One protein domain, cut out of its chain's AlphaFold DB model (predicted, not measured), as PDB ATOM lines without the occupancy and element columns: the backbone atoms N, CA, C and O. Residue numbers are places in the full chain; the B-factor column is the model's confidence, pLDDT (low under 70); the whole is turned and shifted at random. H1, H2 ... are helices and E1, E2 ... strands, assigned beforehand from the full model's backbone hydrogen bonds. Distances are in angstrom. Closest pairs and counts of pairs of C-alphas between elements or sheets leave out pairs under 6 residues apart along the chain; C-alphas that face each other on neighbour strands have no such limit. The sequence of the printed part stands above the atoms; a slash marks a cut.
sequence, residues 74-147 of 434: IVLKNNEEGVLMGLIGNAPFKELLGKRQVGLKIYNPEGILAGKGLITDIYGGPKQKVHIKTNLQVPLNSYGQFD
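Overview. This is residues 74 to 147 of the 434 residues of an uncharacterized protein of candidate division WWE3 bacterium RBG_16_37_10 (UniProt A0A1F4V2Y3). A small closed barrel of six strands makes the body, with the short helix H1 packed outside it near one end of the longest axis. The longest strand, E4, bends sharply and pairs with E3 along its first part and with E5 along its last part. The printed part has 74 residues, with one named helix and six named strands in the order E1 E2 H1 E3 E4 E5 E6. Round the ring run E1 E2 E5 E4 E3 E6 and back to E1, each neighbour pair antiparallel; the class is mixed, helices and strands. The whole is compact, with a radius of gyration of the C-alphas of 11.4 A and spans of 31 by 24 by 16 A.

Arrangement. E1, residues 74 to 76, and E2, residues 81 to 85, form a hairpin, with N 75 and O 83 2.9 A apart, within hydrogen-bond range. H1, residues 91 to 99, is on the barrel and outside it, at a height over the sheet of 6.9 A. It lies only just over E4, residues 113 to 123, with 3 of its C-alphas falling on that strand, and runs slantwise to it at 50 degrees on the local plane. The closest C-alphas of H1 and E4 are those of Lys 94 and Ile 122, 6.3 A apart. In H1 every O i to N i+4 pair is within hydrogen-bond range. E3, residues 102 to 107, forms a hairpin with E4, where N 104 and O 117 are 2.8 A apart. E4 bends by 69 degrees at residue 120 and forms a hairpin with E5, residues 129 to 133; N 131 and O 121 are 2.9 A apart. E3 E4 E5 are a meander, each strand the antiparallel neighbour of the one before. E5 is also the neighbour of E2, with N 82 and O 130 2.9 A apart. E6, residues 142 to 146, has E3 on one side, with N 105 and O 145 2.8 A apart, and E1 on the other side, with N 76 and O 142 2.8 A apart. E3 E4 E5 E6 are a Greek key, a meander of three strands whose first is also the antiparallel neighbour of the fourth. E1 and E4 are apart, and so are E2 and E3.

Along the chain. E1 begins at C-alpha 74, (85.223, 143.036, 88.049). E2 is 13.2 A long from first to last C-alpha, and H1 is 12.8 A long from C-alpha 91 at (101.819, 143.893, 86.897). E3 measures 16.3 A, E4 25.6 A, E5 13.6 A and E6 13.5 A, the last ending at C-alpha 146, (87.310, 136.051, 83.130).

Size, cuts and confidence. The C-alphas of Lys 99 and Glu 110 are the two farthest apart, 33.0 A. The printed part has no cut. The link from E5 to E6 is short, with 8 residues, and the other links are tight. The mean pLDDT of the printed part is 90.2; residues 89 to 90 and 124 to 126 are under 70.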
ATOM      1  N   ILE A  74      85.424 141.635  88.440       95.75
ATOM      2  CA  ILE A  74      85.223 143.036  88.049       95.75
ATOM      3  C   ILE A  74      83.807 143.480  88.391       95.75
ATOM      4  O   ILE A  74      82.836 142.823  88.027       95.75
ATOM      5  N   VAL A  75      83.679 144.637  89.037       97.31
ATOM      6  CA  VAL A  75      82.396 145.331  89.166       97.31
ATOM      7  C   VAL A  75      82.278 146.339  88.032       97.31
ATOM      8  O   VAL A  75      83.055 147.293  87.947       97.31
ATOM      9  N   LEU A  76      81.328 146.120  87.128       97.88
ATOM     10  CA  LEU A  76      81.171 146.910  85.910       97.88
ATOM     11  C   LEU A  76      80.293 148.134  86.173       97.88
ATOM     12  O   LEU A  76      79.244 148.057  86.824       97.88
ATOM     13  N   LYS A  77      80.732 149.279  85.649       97.00
ATOM     14  CA  LYS A  77      79.986 150.534  85.740       97.00
ATOM     15  C   LYS A  77      79.111 150.761  84.512       97.00
ATOM     16  O   LYS A  77      78.002 151.270  84.638       97.00
ATOM     17  N   ASN A  78      79.638 150.420  83.341       96.81
ATOM     18  CA  ASN A  78      78.984 150.524  82.041       96.81
ATOM     19  C   ASN A  78      79.720 149.616  81.033       96.81
ATOM     20  O   ASN A  78      80.456 148.714  81.428       96.81
ATOM     21  N   ASN A  79      79.503 149.837  79.736       95.94
ATOM     22  CA  ASN A  79      80.087 149.074  78.629       95.94
ATOM     23  C   ASN A  79      81.545 149.444  78.287       95.94
ATOM     24  O   ASN A  79      82.098 148.876  77.346       95.94
ATOM     25  N   GLU A  80      82.156 150.375  79.023       96.62
ATOM     26  CA  GLU A  80      83.508 150.895  78.777       96.62
ATOM     27  C   GLU A  80      84.435 150.768  79.990       96.62
ATOM     28  O   GLU A  80      85.651 150.650  79.833       96.62
ATOM     29  N   GLU A  81      83.894 150.785  81.212       95.94
ATOM     30  CA  GLU A  81      84.698 150.787  82.432       95.94
ATOM     31  C   GLU A  81      84.120 149.947  83.581       95.94
ATOM     32  O   GLU A  81      82.909 149.788  83.760       95.94
ATOM     33  N   GLY A  82      85.035 149.459  84.416       96.00
ATOM     34  CA  GLY A  82      84.752 148.769  85.668       96.00
ATOM     35  C   GLY A  82      85.895 148.918  86.669       96.00
ATOM     36  O   GLY A  82      86.872 149.636  86.435       96.00
ATOM     37  N   VAL A  83      85.768 148.235  87.801       94.44
ATOM     38  CA  VAL A  83      86.795 148.167  88.845       94.44
ATOM     39  C   VAL A  83      87.109 146.705  89.117       94.44
ATOM     40  O   VAL A  83      86.204 145.932  89.427       94.44
ATOM     41  N   LEU A  84      88.380 146.335  88.974       92.06
ATOM     42  CA  LEU A  84      88.881 145.026  89.379       92.06
ATOM     43  C   LEU A  84      88.921 144.987  90.903       92.06
ATOM     44  O   LEU A  84      89.427 145.922  91.510       92.06
ATOM     45  N   MET A  85      88.379 143.934  91.494       91.50
ATOM     46  CA  MET A  85      88.332 143.695  92.930       91.50
ATOM     47  C   MET A  85      89.082 142.407  93.245       91.50
ATOM     48  O   MET A  85      89.039 141.462  92.457       91.50
ATOM     49  N   GLY A  86      89.752 142.366  94.393       86.25
ATOM     50  CA  GLY A  86      90.421 141.166  94.902       86.25
ATOM     51  C   GLY A  86      91.807 140.880  94.330       86.25
ATOM     52  O   GLY A  86      92.637 140.283  94.996       86.25
ATOM     53  N   LEU A  87      92.135 141.392  93.142       82.69
ATOM     54  CA  LEU A  87      93.478 141.211  92.584       82.69
ATOM     55  C   LEU A  87      94.449 142.278  93.098       82.69
ATOM     56  O   LEU A  87      94.308 143.472  92.814       82.69
ATOM     57  N   ILE A  88      95.469 141.842  93.838       70.06
ATOM     58  CA  ILE A  88      96.606 142.666  94.260       70.06
ATOM     59  C   ILE A  88      97.815 142.311  93.385       70.06
ATOM     60  O   ILE A  88      98.148 141.147  93.217       70.06
ATOM     61  N   GLY A  89      98.527 143.321  92.871       65.88
ATOM     62  CA  GLY A  89      99.778 143.093  92.131       65.88
ATOM     63  C   GLY A  89      99.596 142.825  90.634       65.88
ATOM     64  O   GLY A  89     100.265 141.973  90.071       65.88
ATOM     65  N   ASN A  90      98.755 143.613  89.960       69.56
ATOM     66  CA  ASN A  90      98.347 143.424  88.557       69.56
ATOM     67  C   ASN A  90      99.457 143.631  87.500       69.56
ATOM     68  O   ASN A  90      99.137 143.828  86.331       69.56
ATOM     69  N   ALA A  91     100.742 143.669  87.865       78.81
ATOM     70  CA  ALA A  91     101.819 143.893  86.897       78.81
ATOM     71  C   ALA A  91     101.939 142.744  85.872       78.81
ATOM     72  O   ALA A  91     101.904 143.050  84.678       78.81
ATOM     73  N   PRO A  92     101.958 141.456  86.278       80.50
ATOM     74  CA  PRO A  92     101.940 140.332  85.336       80.50
ATOM     75  C   PRO A  92     100.666 140.317  84.485       80.50
ATOM     76  O   PRO A  92     100.714 140.137  83.269       80.50
ATOM     77  N   PHE A  93      99.514 140.612  85.094       80.50
ATOM     78  CA  PHE A  93      98.250 140.684  84.367       80.50
ATOM     79  C   PHE A  93      98.193 141.850  83.362       80.50
ATOM     80  O   PHE A  93      97.636 141.723  82.273       80.50
ATOM     81  N   LYS A  94      98.820 142.989  83.671       82.50
ATOM     82  CA  LYS A  94      98.951 144.107  82.730       82.50
ATOM     83  C   LYS A  94      99.887 143.767  81.572       82.50
ATOM     84  O   LYS A  94      99.585 144.101  80.429       82.50
ATOM     85  N   GLU A  95     101.000 143.093  81.852       83.94
ATOM     86  CA  GLU A  95     101.896 142.584  80.810       83.94
ATOM     87  C   GLU A  95     101.152 141.632  79.867       83.94
ATOM     88  O   GLU A  95     101.307 141.706  78.646       83.94
ATOM     89  N   LEU A  96     100.280 140.791  80.427       82.62
ATOM     90  CA  LEU A  96      99.441 139.892  79.658       82.62
ATOM     91  C   LEU A  96      98.517 140.625  78.681       82.62
ATOM     92  O   LEU A  96      98.442 140.238  77.514       82.62
ATOM     93  N   LEU A  97      97.833 141.674  79.140       84.25
ATOM     94  CA  LEU A  97      96.944 142.475  78.293       84.25
ATOM     95  C   LEU A  97      97.680 143.134  77.122       84.25
ATOM     96  O   LEU A  97      97.104 143.300  76.051       84.25
ATOM     97  N   GLY A  98      98.967 143.455  77.294       82.62
ATOM     98  CA  GLY A  98      99.817 143.945  76.206       82.62
ATOM     99  C   GLY A  98     100.150 142.885  75.148       82.62
ATOM    100  O   GLY A  98     100.539 143.234  74.037       82.62
ATOM    101  N   LYS A  99     100.001 141.596  75.477       84.56
ATOM    102  CA  LYS A  99     100.359 140.460  74.613       84.56
ATOM    103  C   LYS A  99      99.150 139.779  73.977       84.56
ATOM    104  O   LYS A  99      99.279 139.207  72.898       84.56
ATOM    105  N   ARG A 100      97.993 139.788  74.641       83.62
ATOM    106  CA  ARG A 100      96.788 139.095  74.172       83.62
ATOM    107  C   ARG A 100      95.510 139.769  74.644       83.62
ATOM    108  O   ARG A 100      95.470 140.404  75.693       83.62
ATOM    109  N   GLN A 101      94.443 139.544  73.888       85.44
ATOM    110  CA  GLN A 101      93.099 139.900  74.323       85.44
ATOM    111  C   GLN A 101      92.672 139.001  75.485       85.44
ATOM    112  O   GLN A 101      92.920 137.795  75.474       85.44
ATOM    113  N   VAL A 102      92.013 139.596  76.473       91.56
ATOM    114  CA  VAL A 102      91.442 138.879  77.611       91.56
ATOM    115  C   VAL A 102      89.926 138.957  77.519       91.56
ATOM    116  O   VAL A 102      89.354 140.047  77.558       91.56
ATOM    117  N   GLY A 103      89.288 137.797  77.381       94.50
ATOM    118  CA  GLY A 103      87.836 137.681  77.340       94.50
ATOM    119  C   GLY A 103      87.197 137.894  78.709       94.50
ATOM    120  O   GLY A 103      87.773 137.566  79.749       94.50
ATOM    121  N   LEU A 104      85.982 138.435  78.691       95.75
ATOM    122  CA  LEU A 104      85.166 138.705  79.867       95.75
ATOM    123  C   LEU A 104      83.754 138.144  79.661       95.75
ATOM    124  O   LEU A 104      83.107 138.479  78.669       95.75
ATOM    125  N   LYS A 105      83.249 137.355  80.609       96.69
ATOM    126  CA  LYS A 105      81.821 137.045  80.761       96.69
ATOM    127  C   LYS A 105      81.163 138.160  81.574       96.69
ATOM    128  O   LYS A 105      81.668 138.529  82.635       96.69
ATOM    129  N   ILE A 106      80.058 138.705  81.069       97.56
ATOM    130  CA  ILE A 106      79.336 139.823  81.684       97.56
ATOM    131  C   ILE A 106      77.978 139.330  82.175       97.56
ATOM    132  O   ILE A 106      77.151 138.899  81.371       97.56
ATOM    133  N   TYR A 107      77.736 139.448  83.477       97.38
ATOM    134  CA  TYR A 107      76.455 139.138  84.111       97.38
ATOM    135  C   TYR A 107      75.767 140.418  84.553       97.38
ATOM    136  O   TYR A 107      76.416 141.296  85.118       97.38
ATOM    137  N   ASN A 108      74.459 140.523  84.347       96.44
ATOM    138  CA  ASN A 108      73.688 141.642  84.884       96.44
ATOM    139  C   ASN A 108      73.636 141.597  86.435       96.44
ATOM    140  O   ASN A 108      74.063 140.605  87.038       96.44
ATOM    141  N   PRO A 109      73.123 142.640  87.115       96.19
ATOM    142  CA  PRO A 109      73.030 142.669  88.579       96.19
ATOM    143  C   PRO A 109      72.212 141.512  89.187       96.19
ATOM    144  O   PRO A 109      72.386 141.171  90.360       96.19
ATOM    145  N   GLU A 110      71.338 140.887  88.397       94.94
ATOM    146  CA  GLU A 110      70.545 139.708  88.752       94.94
ATOM    147  C   GLU A 110      71.293 138.378  88.555       94.94
ATOM    148  O   GLU A 110      70.743 137.331  88.890       94.94
ATOM    149  N   GLY A 111      72.529 138.396  88.050       93.00
ATOM    150  CA  GLY A 111      73.346 137.197  87.847       93.00
ATOM    151  C   GLY A 111      73.081 136.438  86.555       93.00
ATOM    152  O   GLY A 111      73.538 135.309  86.407       93.00
ATOM    153  N   ILE A 112      72.351 137.030  85.615       94.69
ATOM    154  CA  ILE A 112      72.060 136.435  84.311       94.69
ATOM    155  C   ILE A 112      73.173 136.828  83.340       94.69
ATOM    156  O   ILE A 112      73.509 138.010  83.228       94.69
ATOM    157  N   LEU A 113      73.731 135.849  82.621       95.69
ATOM    158  CA  LEU A 113      74.744 136.093  81.594       95.69
ATOM    159  C   LEU A 113      74.154 136.979  80.487       95.69
ATOM    160  O   LEU A 113      73.311 136.539  79.710       95.69
ATOM    161  N   ALA A 114      74.615 138.225  80.411       95.94
ATOM    162  CA  ALA A 114      74.211 139.190  79.394       95.94
ATOM    163  C   ALA A 114      75.009 139.011  78.092       95.94
ATOM    164  O   ALA A 114      74.518 139.323  77.010       95.94
ATOM    165  N   GLY A 115      76.242 138.504  78.190       96.69
ATOM    166  CA  GLY A 115      77.078 138.161  77.044       96.69
ATOM    167  C   GLY A 115      78.566 138.275  77.357       96.69
ATOM    168  O   GLY A 115      78.994 138.017  78.484       96.69
ATOM    169  N   LYS A 116      79.364 138.635  76.347       97.25
ATOM    170  CA  LYS A 116      80.825 138.703  76.446       97.25
ATOM    171  C   LYS A 116      81.380 140.089  76.111       97.25
ATOM    172  O   LYS A 116      80.749 140.900  75.431       97.25
ATOM    173  N   GLY A 117      82.586 140.354  76.591       96.56
ATOM    174  CA  GLY A 117      83.375 141.541  76.284       96.56
ATOM    175  C   GLY A 117      84.866 141.230  76.296       96.56
ATOM    176  O   GLY A 117      85.274 140.086  76.486       96.56
ATOM    177  N   LEU A 118      85.678 142.262  76.097       96.25
ATOM    178  CA  LEU A 118      87.133 142.180  76.178       96.25
ATOM    179  C   LEU A 118      87.648 143.180  77.203       96.25
ATOM    180  O   LEU A 118      87.177 144.315  77.227       96.25
ATOM    181  N   ILE A 119      88.642 142.793  77.994       94.00
ATOM    182  CA  ILE A 119      89.442 143.742  78.768       94.00
ATOM    183  C   ILE A 119      90.482 144.349  77.826       94.00
ATOM    184  O   ILE A 119      91.236 143.621  77.181       94.00
ATOM    185  N   THR A 120      90.512 145.678  77.732       92.31
ATOM    186  CA  THR A 120      91.424 146.403  76.835       92.31
ATOM    187  C   THR A 120      92.564 147.094  77.567       92.31
ATOM    188  O   THR A 120      93.617 147.291  76.974       92.31
ATOM    189  N   ASP A 121      92.366 147.483  78.828       90.00
ATOM    190  CA  ASP A 121      93.420 148.084  79.650       90.00
ATOM    191  C   ASP A 121      93.106 147.945  81.146       90.00
ATOM    192  O   ASP A 121      91.944 147.820  81.548       90.00
ATOM    193  N   ILE A 122      94.149 148.001  81.972       86.69
ATOM    194  CA  ILE A 122      94.062 148.066  83.428       86.69
ATOM    195  C   ILE A 122      95.000 149.150  83.941       86.69
ATOM    196  O   ILE A 122      96.231 149.086  83.830       86.69
ATOM    197  N   TYR A 123      94.403 150.122  84.619       82.06
ATOM    198  CA  TYR A 123      95.139 151.135  85.345       82.06
ATOM    199  C   TYR A 123      95.503 150.589  86.721       82.06
ATOM    200  O   TYR A 123      94.679 150.521  87.638       82.06
ATOM    201  N   GLY A 124      96.774 150.204  86.852       65.31
ATOM    202  CA  GLY A 124      97.379 149.888  88.139       65.31
ATOM    203  C   GLY A 124      97.287 151.071  89.109       65.31
ATOM    204  O   GLY A 124      97.264 152.234  88.706       65.31
ATOM    205  N   GLY A 125      97.223 150.765  90.402       67.50
ATOM    206  CA  GLY A 125      97.096 151.751  91.474       67.50
ATOM    207  C   GLY A 125      95.833 151.550  92.315       67.50
ATOM    208  O   GLY A 125      95.075 150.608  92.089       67.50
ATOM    209  N   PRO A 126      95.569 152.443  93.284       64.94
ATOM    210  CA  PRO A 126      94.532 152.247  94.302       64.94
ATOM    211  C   PRO A 126      93.097 152.263  93.757       64.94
ATOM    212  O   PRO A 126      92.171 151.942  94.491       64.94
ATOM    213  N   LYS A 127      92.894 152.677  92.499       70.94
ATOM    214  CA  LYS A 127      91.575 152.692  91.853       70.94
ATOM    215  C   LYS A 127      91.251 151.398  91.102       70.94
ATOM    216  O   LYS A 127      90.087 151.225  90.768       70.94
ATOM    217  N   GLN A 128      92.258 150.568  90.796       83.06
ATOM    218  CA  GLN A 128      92.124 149.294  90.069       83.06
ATOM    219  C   GLN A 128      91.156 149.365  88.867       83.06
ATOM    220  O   GLN A 128      90.338 148.475  88.640       83.06
ATOM    221  N   LYS A 129      91.215 150.468  88.105       91.12
ATOM    222  CA  LYS A 129      90.266 150.732  87.018       91.12
ATOM    223  C   LYS A 129      90.550 149.797  85.847       91.12
ATOM    224  O   LYS A 129      91.692 149.701  85.403       91.12
ATOM    225  N   VAL A 130      89.500 149.186  85.315       92.94
ATOM    226  CA  VAL A 130      89.542 148.339  84.121       92.94
ATOM    227  C   VAL A 130      88.789 149.028  82.997       92.94
ATOM    228  O   VAL A 130      87.711 149.579  83.224       92.94
ATOM    229  N   HIS A 131      89.352 148.987  81.797       94.44
ATOM    230  CA  HIS A 131      88.656 149.348  80.572       94.44
ATOM    231  C   HIS A 131      88.214 148.089  79.846       94.44
ATOM    232  O   HIS A 131      88.982 147.133  79.705       94.44
ATOM    233  N   ILE A 132      86.969 148.110  79.392       96.19
ATOM    234  CA  ILE A 132      86.353 147.008  78.675       96.19
ATOM    235  C   ILE A 132      85.842 147.489  77.320       96.19
ATOM    236  O   ILE A 132      85.547 148.664  77.122       96.19
ATOM    237  N   LYS A 133      85.702 146.553  76.388       96.50
ATOM    238  CA  LYS A 133      85.049 146.766  75.101       96.50
ATOM    239  C   LYS A 133      83.974 145.709  74.911       96.50
ATOM    240  O   LYS A 133      84.273 144.517  74.850       96.50
ATOM    241  N   THR A 134      82.727 146.146  74.791       96.69
ATOM    242  CA  THR A 134      81.585 145.287  74.460       96.69
ATOM    243  C   THR A 134      80.529 146.075  73.680       96.69
ATOM    244  O   THR A 134      80.438 147.295  73.801       96.69
ATOM    245  N   ASN A 135      79.750 145.380  72.850       95.62
ATOM    246  CA  ASN A 135      78.578 145.930  72.164       95.62
ATOM    247  C   ASN A 135      77.301 145.848  73.022       95.62
ATOM    248  O   ASN A 135      76.245 146.306  72.593       95.62
ATOM    249  N   LEU A 136      77.391 145.248  74.209       95.50
ATOM    250  CA  LEU A 136      76.282 145.125  75.142       95.50
ATOM    251  C   LEU A 136      76.031 146.455  75.849       95.50
ATOM    252  O   LEU A 136      76.966 147.153  76.245       95.50
ATOM    253  N   GLN A 137      74.763 146.759  76.110       96.25
ATOM    254  CA  GLN A 137      74.428 147.708  77.160       96.25
ATOM    255  C   GLN A 137      74.657 147.012  78.505       96.25
ATOM    256  O   GLN A 137      73.967 146.049  78.828       96.25
ATOM    257  N   VAL A 138      75.635 147.484  79.276       97.38
ATOM    258  CA  VAL A 138      75.991 146.894  80.573       97.38
ATOM    259  C   VAL A 138      75.347 147.717  81.692       97.38
ATOM    260  O   VAL A 138      75.725 148.879  81.868       97.38
ATOM    261  N   PRO A 139      74.386 147.158  82.452       97.06
ATOM    262  CA  PRO A 139      73.816 147.838  83.609       97.06
ATOM    263  C   PRO A 139      74.869 148.131  84.685       97.06
ATOM    264  O   PRO A 139      75.821 147.370  84.873       97.06
ATOM    265  N   LEU A 140      74.661 149.209  85.438       97.25
ATOM    266  CA  LEU A 140      75.479 149.556  86.598       97.25
ATOM    267  C   LEU A 140      75.465 148.412  87.631       97.25
ATOM    268  O   LEU A 140      74.396 147.887  87.928       97.25
ATOM    269  N   ASN A 141      76.623 148.075  88.214       97.69
ATOM    270  CA  ASN A 141      76.797 146.958  89.161       97.69
ATOM    271  C   ASN A 141      76.633 145.559  88.548       97.69
ATOM    272  O   ASN A 141      76.288 144.608  89.246       97.69
ATOM    273  N   SER A 142      76.899 145.432  87.251       97.94
ATOM    274  CA  SER A 142      77.058 144.130  86.598       97.94
ATOM    275  C   SER A 142      78.369 143.454  87.027       97.94
ATOM    276  O   SER A 142      79.328 144.126  87.419       97.94
ATOM    277  N   TYR A 143      78.429 142.130  86.921       97.56
ATOM    278  CA  TYR A 143      79.608 141.330  87.245       97.56
ATOM    279  C   TYR A 143      80.422 141.086  85.977       97.56
ATOM    280  O   TYR A 143      79.873 140.736  84.932       97.56
ATOM    281  N   GLY A 144      81.737 141.218  86.080       96.31
ATOM    282  CA  GLY A 144      82.692 140.763  85.083       96.31
ATOM    283  C   GLY A 144      83.526 139.614  85.641       96.31
ATOM    284  O   GLY A 144      84.162 139.757  86.684       96.31
ATOM    285  N   GLN A 145      83.541 138.494  84.926       95.06
ATOM    286  CA  GLN A 145      84.375 137.325  85.212       95.06
ATOM    287  C   GLN A 145      85.265 137.017  84.013       95.06
ATOM    288  O   GLN A 145      84.860 137.261  82.875       95.06
ATOM    289  N   PHE A 146      86.458 136.471  84.240       93.75
ATOM    290  CA  PHE A 146      87.310 136.051  83.130       93.75
ATOM    291  C   PHE A 146      86.592 134.990  82.289       93.75
ATOM    292  O   PHE A 146      85.919 134.104  82.815       93.75
ATOM    293  N   ASP A 147      86.698 135.097  80.964       94.75
ATOM    294  CA  ASP A 147      86.095 134.131  80.042       94.75
ATOM    295  C   ASP A 147      86.955 132.866  79.948       94.75
ATOM    296  O   ASP A 147      87.644 132.624  78.961       94.75
TER     297      ASP A 147